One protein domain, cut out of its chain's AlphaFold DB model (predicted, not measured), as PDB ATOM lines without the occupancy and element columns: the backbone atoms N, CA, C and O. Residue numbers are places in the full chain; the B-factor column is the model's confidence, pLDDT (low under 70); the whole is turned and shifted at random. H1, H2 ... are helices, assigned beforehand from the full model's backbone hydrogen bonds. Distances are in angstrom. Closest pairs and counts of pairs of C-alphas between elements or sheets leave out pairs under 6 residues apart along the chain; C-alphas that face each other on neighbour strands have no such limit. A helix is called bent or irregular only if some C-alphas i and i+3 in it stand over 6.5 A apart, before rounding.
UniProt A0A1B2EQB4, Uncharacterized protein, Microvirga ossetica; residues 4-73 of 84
ATOM      1  N   GLN A   4     133.838 128.575 187.759       73.38
ATOM      2  CA  GLN A   4     132.798 128.307 186.764       73.38
ATOM      3  C   GLN A   4     131.420 128.083 187.401       73.38
ATOM      4  O   GLN A   4     130.435 128.583 186.871       73.38
ATOM      5  N   GLN A   5     131.350 127.398 188.550       76.06
ATOM      6  CA  GLN A   5     130.092 127.217 189.285       76.06
ATOM      7  C   GLN A   5     129.523 128.568 189.733       76.06
ATOM      8  O   GLN A   5     128.375 128.873 189.438       76.06
ATOM      9  N   ASN A   6     130.362 129.436 190.306       82.88
ATOM     10  CA  ASN A   6     129.927 130.765 190.747       82.88
ATOM     11  C   ASN A   6     129.398 131.633 189.589       82.88
ATOM     12  O   ASN A   6     128.454 132.400 189.770       82.88
ATOM     13  N   ALA A   7     130.004 131.530 188.401       84.12
ATOM     14  CA  ALA A   7     129.546 132.256 187.218       84.12
ATOM     15  C   ALA A   7     128.193 131.728 186.713       84.12
ATOM     16  O   ALA A   7     127.303 132.519 186.400       84.12
ATOM     17  N   ALA A   8     128.016 130.404 186.677       86.38
ATOM     18  CA  ALA A   8     126.750 129.784 186.300       86.38
ATOM     19  C   ALA A   8     125.624 130.154 187.282       86.38
ATOM     20  O   ALA A   8     124.554 130.582 186.850       86.38
ATOM     21  N   ASP A   9     125.885 130.089 188.589       91.00
ATOM     22  CA  ASP A   9     124.918 130.453 189.630       91.00
ATOM     23  C   ASP A   9     124.515 131.932 189.548       91.00
ATOM     24  O   ASP A   9     123.337 132.279 189.691       91.00
ATOM     25  N   ALA A  10     125.472 132.818 189.254       88.75
ATOM     26  CA  ALA A  10     125.197 134.235 189.044       88.75
ATOM     27  C   ALA A  10     124.297 134.469 187.817       88.75
ATOM     28  O   ALA A  10     123.350 135.257 187.889       88.75
ATOM     29  N   ILE A  11     124.543 133.758 186.711       90.00
ATOM     30  CA  ILE A  11     123.714 133.837 185.500       90.00
ATOM     31  C   ILE A  11     122.302 133.313 185.781       90.00
ATOM     32  O   ILE A  11     121.328 133.985 185.442       90.00
ATOM     33  N   LEU A  12     122.167 132.167 186.452       91.88
ATOM     34  CA  LEU A  12     120.866 131.611 186.836       91.88
ATOM     35  C   LEU A  12     120.087 132.561 187.753       91.88
ATOM     36  O   LEU A  12     118.886 132.772 187.569       91.88
ATOM     37  N   THR A  13     120.773 133.189 188.707       93.81
ATOM     38  CA  THR A  13     120.182 134.205 189.587       93.81
ATOM     39  C   THR A  13     119.690 135.412 188.786       93.81
ATOM     40  O   THR A  13     118.578 135.897 189.011       93.81
ATOM     41  N   ALA A  14     120.477 135.878 187.812       92.19
ATOM     42  CA  ALA A  14     120.083 136.971 186.930       92.19
ATOM     43  C   ALA A  14     118.859 136.605 186.073       92.19
ATOM     44  O   ALA A  14     117.907 137.385 186.029       92.19
ATOM     45  N   ILE A  15     118.841 135.407 185.479       94.94
ATOM     46  CA  ILE A  15     117.710 134.881 184.697       94.94
ATOM     47  C   ILE A  15     116.437 134.849 185.544       94.94
ATOM     48  O   ILE A  15     115.405 135.369 185.122       94.94
ATOM     49  N   ASN A  16     116.503 134.305 186.764       95.00
ATOM     50  CA  ASN A  16     115.355 134.271 187.674       95.00
ATOM     51  C   ASN A  16     114.849 135.680 188.004       95.00
ATOM     52  O   ASN A  16     113.649 135.947 187.921       95.00
ATOM     53  N   ARG A  17     115.752 136.612 188.326       95.19
ATOM     54  CA  ARG A  17     115.384 138.006 188.603       95.19
ATOM     55  C   ARG A  17     114.698 138.660 187.404       95.19
ATOM     56  O   ARG A  17     113.702 139.359 187.585       95.19
ATOM     57  N   TYR A  18     115.210 138.448 186.196       95.75
ATOM     58  CA  TYR A  18     114.639 139.021 184.977       95.75
ATOM     59  C   TYR A  18     113.299 138.400 184.620       95.75
ATOM     60  O   TYR A  18     112.373 139.139 184.299       95.75
ATOM     61  N   ALA A  19     113.145 137.086 184.776       96.69
ATOM     62  CA  ALA A  19     111.857 136.426 184.610       96.69
ATOM     63  C   ALA A  19     110.797 137.037 185.544       96.69
ATOM     64  O   ALA A  19     109.732 137.440 185.084       96.69
ATOM     65  N   MET A  20     111.125 137.236 186.826       96.94
ATOM     66  CA  MET A  20     110.221 137.886 187.785       96.94
ATOM     67  C   MET A  20     109.908 139.347 187.441       96.94
ATOM     68  O   MET A  20     108.817 139.826 187.740       96.94
ATOM     69  N   GLN A  21     110.845 140.082 186.839       96.38
ATOM     70  CA  GLN A  21     110.595 141.449 186.368       96.38
ATOM     71  C   GLN A  21     109.677 141.467 185.140       96.38
ATOM     72  O   GLN A  21     108.817 142.338 185.046       96.38
ATOM     73  N   ILE A  22     109.825 140.500 184.234       97.38
ATOM     74  CA  ILE A  22     109.007 140.369 183.023       97.38
ATOM     75  C   ILE A  22     107.580 139.937 183.350       97.38
ATOM     76  O   ILE A  22     106.641 140.484 182.783       97.38
ATOM     77  N   LEU A  23     107.404 139.010 184.291       95.94
ATOM     78  CA  LEU A  23     106.084 138.537 184.723       95.94
ATOM     79  C   LEU A  23     105.193 139.653 185.282       95.94
ATOM     80  O   LEU A  23     103.973 139.556 185.210       95.94
ATOM     81  N   LYS A  24     105.792 140.729 185.805       96.25
ATOM     82  CA  LYS A  24     105.071 141.918 186.291       96.25
ATOM     83  C   LYS A  24     104.563 142.824 185.168       96.25
ATOM     84  O   LYS A  24     103.830 143.767 185.450       96.25
ATOM     85  N   LEU A  25     104.988 142.591 183.926       96.19
ATOM     86  CA  LEU A  25     104.599 143.393 182.775       96.19
ATOM     87  C   LEU A  25     103.410 142.759 182.036       96.19
ATOM     88  O   LEU A  25     103.353 141.526 181.910       96.19
ATOM     89  N   PRO A  26     102.516 143.591 181.470       94.88
ATOM     90  CA  PRO A  26     101.554 143.169 180.457       94.88
ATOM     91  C   PRO A  26     102.236 142.439 179.292       94.88
ATOM     92  O   PRO A  26     103.364 142.774 178.928       94.88
ATOM     93  N   ALA A  27     101.564 141.435 178.717       91.88
ATOM     94  CA  ALA A  27     102.145 140.541 177.709       91.88
ATOM     95  C   ALA A  27     102.713 141.284 176.485       91.88
ATOM     96  O   ALA A  27     103.794 140.947 176.004       91.88
ATOM     97  N   ASP A  28     102.034 142.341 176.042       93.88
ATOM     98  CA  ASP A  28     102.424 143.228 174.941       93.88
ATOM     99  C   ASP A  28     103.721 144.015 175.211       93.88
ATOM    100  O   ASP A  28     104.413 144.414 174.278       93.88
ATOM    101  N   GLN A  29     104.106 144.188 176.478       95.69
ATOM    102  CA  GLN A  29     105.311 144.928 176.873       95.69
ATOM    103  C   GLN A  29     106.526 144.027 177.137       95.69
ATOM    104  O   GLN A  29     107.655 144.512 177.278       95.69
ATOM    105  N   ARG A  30     106.331 142.706 177.215       96.19
ATOM    106  CA  ARG A  30     107.397 141.758 177.583       96.19
ATOM    107  C   ARG A  30     108.477 141.645 176.514       96.19
ATOM    108  O   ARG A  30     109.657 141.585 176.851       96.19
ATOM    109  N   GLU A  31     108.100 141.691 175.239       96.94
ATOM    110  CA  GLU A  31     109.039 141.631 174.111       96.94
ATOM    111  C   GLU A  31     110.058 142.775 174.134       96.94
ATOM    112  O   GLU A  31     111.264 142.542 174.027       96.94
ATOM    113  N   ALA A  32     109.598 144.002 174.394       96.94
ATOM    114  CA  ALA A  32     110.483 145.151 174.564       96.94
ATOM    115  C   ALA A  32     111.459 144.948 175.736       96.94
ATOM    116  O   ALA A  32     112.638 145.303 175.649       96.94
ATOM    117  N   ARG A  33     111.000 144.315 176.824       97.31
ATOM    118  CA  ARG A  33     111.849 144.008 177.980       97.31
ATOM    119  C   ARG A  33     112.901 142.938 177.666       97.31
ATOM    120  O   ARG A  33     114.050 143.100 178.078       97.31
ATOM    121  N   TYR A  34     112.560 141.894 176.910       97.56
ATOM    122  CA  TYR A  34     113.539 140.908 176.432       97.56
ATOM    123  C   TYR A  34     114.610 141.555 175.545       97.56
ATOM    124  O   TYR A  34     115.799 141.292 175.733       97.56
ATOM    125  N   ALA A  35     114.211 142.433 174.618       97.69
ATOM    126  CA  ALA A  35     115.142 143.153 173.749       97.69
ATOM    127  C   ALA A  35     116.098 144.060 174.544       97.69
ATOM    128  O   ALA A  35     117.298 144.088 174.262       97.69
ATOM    129  N   MET A  36     115.596 144.737 175.584       97.25
ATOM    130  CA  MET A  36     116.423 145.535 176.493       97.25
ATOM    131  C   MET A  36     117.491 144.679 177.191       97.25
ATOM    132  O   MET A  36     118.670 145.030 177.153       97.25
ATOM    133  N   TYR A  37     117.118 143.541 177.793       95.50
ATOM    134  CA  TYR A  37     118.101 142.661 178.440       95.50
ATOM    135  C   TYR A  37     119.115 142.096 177.451       95.50
ATOM    136  O   TYR A  37     120.299 142.026 177.774       95.50
ATOM    137  N   ARG A  38     118.677 141.748 176.234       97.44
ATOM    138  CA  ARG A  38     119.582 141.333 175.160       97.44
ATOM    139  C   ARG A  38     120.660 142.390 174.913       97.44
ATOM    140  O   ARG A  38     121.836 142.050 174.887       97.44
ATOM    141  N   GLY A  39     120.264 143.655 174.757       97.12
ATOM    142  CA  GLY A  39     121.190 144.769 174.531       97.12
ATOM    143  C   GLY A  39     122.203 144.933 175.664       97.12
ATOM    144  O   GLY A  39     123.398 145.028 175.399       97.12
ATOM    145  N   ILE A  40     121.738 144.861 176.916       95.12
ATOM    146  CA  ILE A  40     122.602 144.932 178.107       95.12
ATOM    147  C   ILE A  40     123.661 143.825 178.090       95.12
ATOM    148  O   ILE A  40     124.831 144.092 178.350       95.12
ATOM    149  N   TYR A  41     123.281 142.586 177.768       94.56
ATOM    150  CA  TYR A  41     124.238 141.480 177.720       94.56
ATOM    151  C   TYR A  41     125.218 141.580 176.557       94.56
ATOM    152  O   TYR A  41     126.389 141.269 176.751       94.56
ATOM    153  N   VAL A  42     124.776 142.033 175.380       97.31
ATOM    154  CA  VAL A  42     125.692 142.283 174.257       97.31
ATOM    155  C   VAL A  42     126.747 143.305 174.666       97.31
ATOM    156  O   VAL A  42     127.937 143.030 174.538       97.31
ATOM    157  N   GLN A  43     126.312 144.445 175.210       96.38
ATOM    158  CA  GLN A  43     127.215 145.501 175.653       96.38
ATOM    159  C   GLN A  43     128.182 144.991 176.730       96.38
ATOM    160  O   GLN A  43     129.391 145.132 176.587       96.38
ATOM    161  N   SER A  44     127.667 144.326 177.769       93.31
ATOM    162  CA  SER A  44     128.496 143.801 178.858       93.31
ATOM    163  C   SER A  44     129.527 142.782 178.364       93.31
ATOM    164  O   SER A  44     130.687 142.834 178.767       93.31
ATOM    165  N   MET A  45     129.149 141.882 177.452       94.12
ATOM    166  CA  MET A  45     130.078 140.899 176.891       94.12
ATOM    167  C   MET A  45     131.178 141.566 176.058       94.12
ATOM    168  O   MET A  45     132.344 141.187 176.185       94.12
ATOM    169  N   GLN A  46     130.838 142.583 175.264       95.00
ATOM    170  CA  GLN A  46     131.816 143.371 174.506       95.00
ATOM    171  C   GLN A  46     132.773 144.135 175.433       95.00
ATOM    172  O   GLN A  46     133.983 144.093 175.224       95.00
ATOM    173  N   GLU A  47     132.261 144.756 176.499       95.50
ATOM    174  CA  GLU A  47     133.074 145.446 177.517       95.50
ATOM    175  C   GLU A  47     134.040 144.494 178.242       95.50
ATOM    176  O   GLU A  47     135.124 144.903 178.654       95.50
ATOM    177  N   THR A  48     133.689 143.210 178.351       91.06
ATOM    178  CA  THR A  48     134.566 142.167 178.919       91.06
ATOM    179  C   THR A  48     135.507 141.507 177.902       91.06
ATOM    180  O   THR A  48     136.227 140.574 178.254       91.06
ATOM    181  N   GLY A  49     135.538 141.996 176.657       93.75
ATOM    182  CA  GLY A  49     136.481 141.563 175.621       93.75
ATOM    183  C   GLY A  49     136.000 140.426 174.715       93.75
ATOM    184  O   GLY A  49     136.806 139.872 173.970       93.75
ATOM    185  N   SER A  50     134.712 140.068 174.751       95.50
ATOM    186  CA  SER A  50     134.142 139.105 173.796       95.50
ATOM    187  C   SER A  50     133.984 139.725 172.406       95.50
ATOM    188  O   SER A  50     133.731 140.927 172.286       95.50
ATOM    189  N   THR A  51     134.063 138.912 171.346       97.44
ATOM    190  CA  THR A  51     133.763 139.410 169.990       97.44
ATOM    191  C   THR A  51     132.279 139.778 169.857       97.44
ATOM    192  O   THR A  51     131.446 139.271 170.622       97.44
ATOM    193  N   PRO A  52     131.898 140.630 168.886       96.12
ATOM    194  CA  PRO A  52     130.494 140.954 168.640       96.12
ATOM    195  C   PRO A  52     129.605 139.718 168.445       96.12
ATOM    196  O   PRO A  52     128.498 139.670 168.979       96.12
ATOM    197  N   GLU A  53     130.097 138.698 167.744       97.44
ATOM    198  CA  GLU A  53     129.374 137.452 167.479       97.44
ATOM    199  C   GLU A  53     129.158 136.656 168.769       97.44
ATOM    200  O   GLU A  53     128.033 136.249 169.060       97.44
ATOM    201  N   GLN A  54     130.210 136.501 169.582       96.75
ATOM    202  CA  GLN A  54     130.137 135.814 170.876       96.75
ATOM    203  C   GLN A  54     129.184 136.527 171.842       96.75
ATOM    204  O   GLN A  54     128.385 135.884 172.525       96.75
ATOM    205  N   ALA A  55     129.239 137.859 171.878       96.50
ATOM    206  CA  ALA A  55     128.365 138.682 172.704       96.50
ATOM    207  C   ALA A  55     126.890 138.524 172.304       96.50
ATOM    208  O   ALA A  55     126.023 138.346 173.163       96.50
ATOM    209  N   VAL A  56     126.607 138.543 170.998       97.75
ATOM    210  CA  VAL A  56     125.261 138.330 170.450       97.75
ATOM    211  C   VAL A  56     124.755 136.921 170.739       97.75
ATOM    212  O   VAL A  56     123.614 136.768 171.180       97.75
ATOM    213  N   GLU A  57     125.582 135.899 170.528       97.44
ATOM    214  CA  GLU A  57     125.215 134.508 170.791       97.44
ATOM    215  C   GLU A  57     124.885 134.288 172.272       97.44
ATOM    216  O   GLU A  57     123.841 133.722 172.605       97.44
ATOM    217  N   PHE A  58     125.738 134.788 173.171       94.94
ATOM    218  CA  PHE A  58     125.511 134.701 174.609       94.94
ATOM    219  C   PHE A  58     124.219 135.413 175.025       94.94
ATOM    220  O   PHE A  58     123.380 134.830 175.714       94.94
ATOM    221  N   ALA A  59     124.017 136.652 174.569       96.12
ATOM    222  CA  ALA A  59     122.823 137.424 174.895       96.12
ATOM    223  C   ALA A  59     121.534 136.743 174.403       96.12
ATOM    224  O   ALA A  59     120.534 136.728 175.126       96.12
ATOM    225  N   ASN A  60     121.559 136.143 173.208       97.56
ATOM    226  CA  ASN A  60     120.435 135.373 172.676       97.56
ATOM    227  C   ASN A  60     120.091 134.189 173.590       97.56
ATOM    228  O   ASN A  60     118.932 134.041 173.975       97.56
ATOM    229  N   LYS A  61     121.098 133.404 174.000       96.38
ATOM    230  CA  LYS A  61     120.916 132.258 174.905       96.38
ATOM    231  C   LYS A  61     120.321 132.686 176.246       96.38
ATOM    232  O   LYS A  61     119.363 132.081 176.715       96.38
ATOM    233  N   VAL A  62     120.829 133.758 176.859       95.44
ATOM    234  CA  VAL A  62     120.289 134.241 178.144       95.44
ATOM    235  C   VAL A  62     118.823 134.671 178.018       95.44
ATOM    236  O   VAL A  62     118.011 134.372 178.900       95.44
ATOM    237  N   VAL A  63     118.452 135.338 176.923       97.44
ATOM    238  CA  VAL A  63     117.056 135.722 176.669       97.44
ATOM    239  C   VAL A  63     116.169 134.502 176.445       97.44
ATOM    240  O   VAL A  63     115.073 134.455 177.000       97.44
ATOM    241  N   GLU A  64     116.634 133.506 175.694       97.62
ATOM    242  CA  GLU A  64     115.921 132.242 175.487       97.62
ATOM    243  C   GLU A  64     115.648 131.527 176.818       97.62
ATOM    244  O   GLU A  64     114.497 131.209 177.124       97.62
ATOM    245  N   PHE A  65     116.666 131.382 177.672       96.38
ATOM    246  CA  PHE A  65     116.487 130.807 179.008       96.38
ATOM    247  C   PHE A  65     115.536 131.635 179.878       96.38
ATOM    248  O   PHE A  65     114.738 131.077 180.629       96.38
ATOM    249  N   THR A  66     115.569 132.964 179.761       97.19
ATOM    250  CA  THR A  66     114.641 133.840 180.490       97.19
ATOM    251  C   THR A  66     113.200 133.648 180.013       97.19
ATOM    252  O   THR A  66     112.294 133.587 180.840       97.19
ATOM    253  N   ARG A  67     112.964 133.502 178.702       96.94
ATOM    254  CA  ARG A  67     111.639 133.172 178.141       96.94
ATOM    255  C   ARG A  67     111.136 131.829 178.648       96.94
ATOM    256  O   ARG A  67     110.011 131.753 179.136       96.94
ATOM    257  N   ALA A  68     111.980 130.802 178.586       96.44
ATOM    258  CA  ALA A  68     111.650 129.480 179.103       96.44
ATOM    259  C   ALA A  68     111.300 129.547 180.596       96.44
ATOM    260  O   ALA A  68     110.287 128.996 181.018       96.44
ATOM    261  N   ARG A  69     112.076 130.294 181.390       95.56
ATOM    262  CA  ARG A  69     111.812 130.457 182.820       95.56
ATOM    263  C   ARG A  69     110.497 131.180 183.105       95.56
ATOM    264  O   ARG A  69     109.784 130.757 184.007       95.56
ATOM    265  N   VAL A  70     110.171 132.234 182.354       95.75
ATOM    266  CA  VAL A  70     108.866 132.916 182.447       95.75
ATOM    267  C   VAL A  70     107.744 131.922 182.177       95.75
ATOM    268  O   VAL A  70     106.890 131.749 183.039       95.75
ATOM    269  N   LYS A  71     107.814 131.189 181.060       94.62
ATOM    270  CA  LYS A  71     106.819 130.176 180.697       94.62
ATOM    271  C   LYS A  71     106.643 129.116 181.793       94.62
ATOM    272  O   LYS A  71     105.523 128.862 182.209       94.62
ATOM    273  N   MET A  72     107.741 128.582 182.336       93.81
ATOM    274  CA  MET A  72     107.696 127.615 183.443       93.81
ATOM    275  C   MET A  72     107.024 128.158 184.708       93.81
ATOM    276  O   MET A  72     106.464 127.383 185.474       93.81
ATOM    277  N   ILE A  73     107.150 129.457 184.990       92.38
ATOM    278  CA  ILE A  73     106.497 130.070 186.152       92.38
ATOM    279  C   ILE A  73     105.003 130.275 185.868       92.38
ATOM    280  O   ILE A  73     104.187 130.021 186.748       92.38
TER     281      ILE A  73
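This is residues 4 to 73 of the 84 residues of an uncharacterized protein of Microvirga ossetica (UniProt A0A1B2EQB4). H3, the longest helix, packs along H2 as a helical hairpin; H1 opens from H2 like a V, its residues 15 to 23 crossing H3, while residues 4 to 10 stick out. The printed part has 70 residues with three named helices, H1, H2, H3, and no named strand: all helix. It is compact, radius of gyration of the C-alphas 12.2 A, spanning 35 by 26 by 14 A.

H3, residues 52 to 73, touches H2, residues 27 to 47, closest at the C-alphas of Val 42 and Ala 55, 4.7 A; this hairpin's steep tilt, 36 degrees, opposite ways, is only just past shallow. H1, residues 4 to 23, touches H3 with residues 15 to 23 alone, closest at the C-alphas of Ala 19 and Val 70, 5.1 A, at a steep tilt of 58 degrees, the same way. H1 and H2, also a hairpin, only just touch, with 3 pairs of C-alphas within 8 A, the closest Ile 22 and Arg 30, 5.8 A, at a shallow tilt of 28 degrees, opposite ways. Every O i to N i+4 pair is within hydrogen-bond range in H1 and H3, 15 of 17 in H2.

H3 is 31.6 A long, ending at C-alpha 73 (106.497, 130.070, 186.152). H2, 31.3 A, is only just irregular: C-alphas 28 and 31 are 6.9 A apart. H1, 28.7 A, begins at C-alpha 4 (132.798, 128.307, 186.764).

The C-alphas farthest apart, Gln 4 and Asp 28, are 35.8 A apart. The printed part has no cut; both links are tight. No printed residue is under 70 in pLDDT.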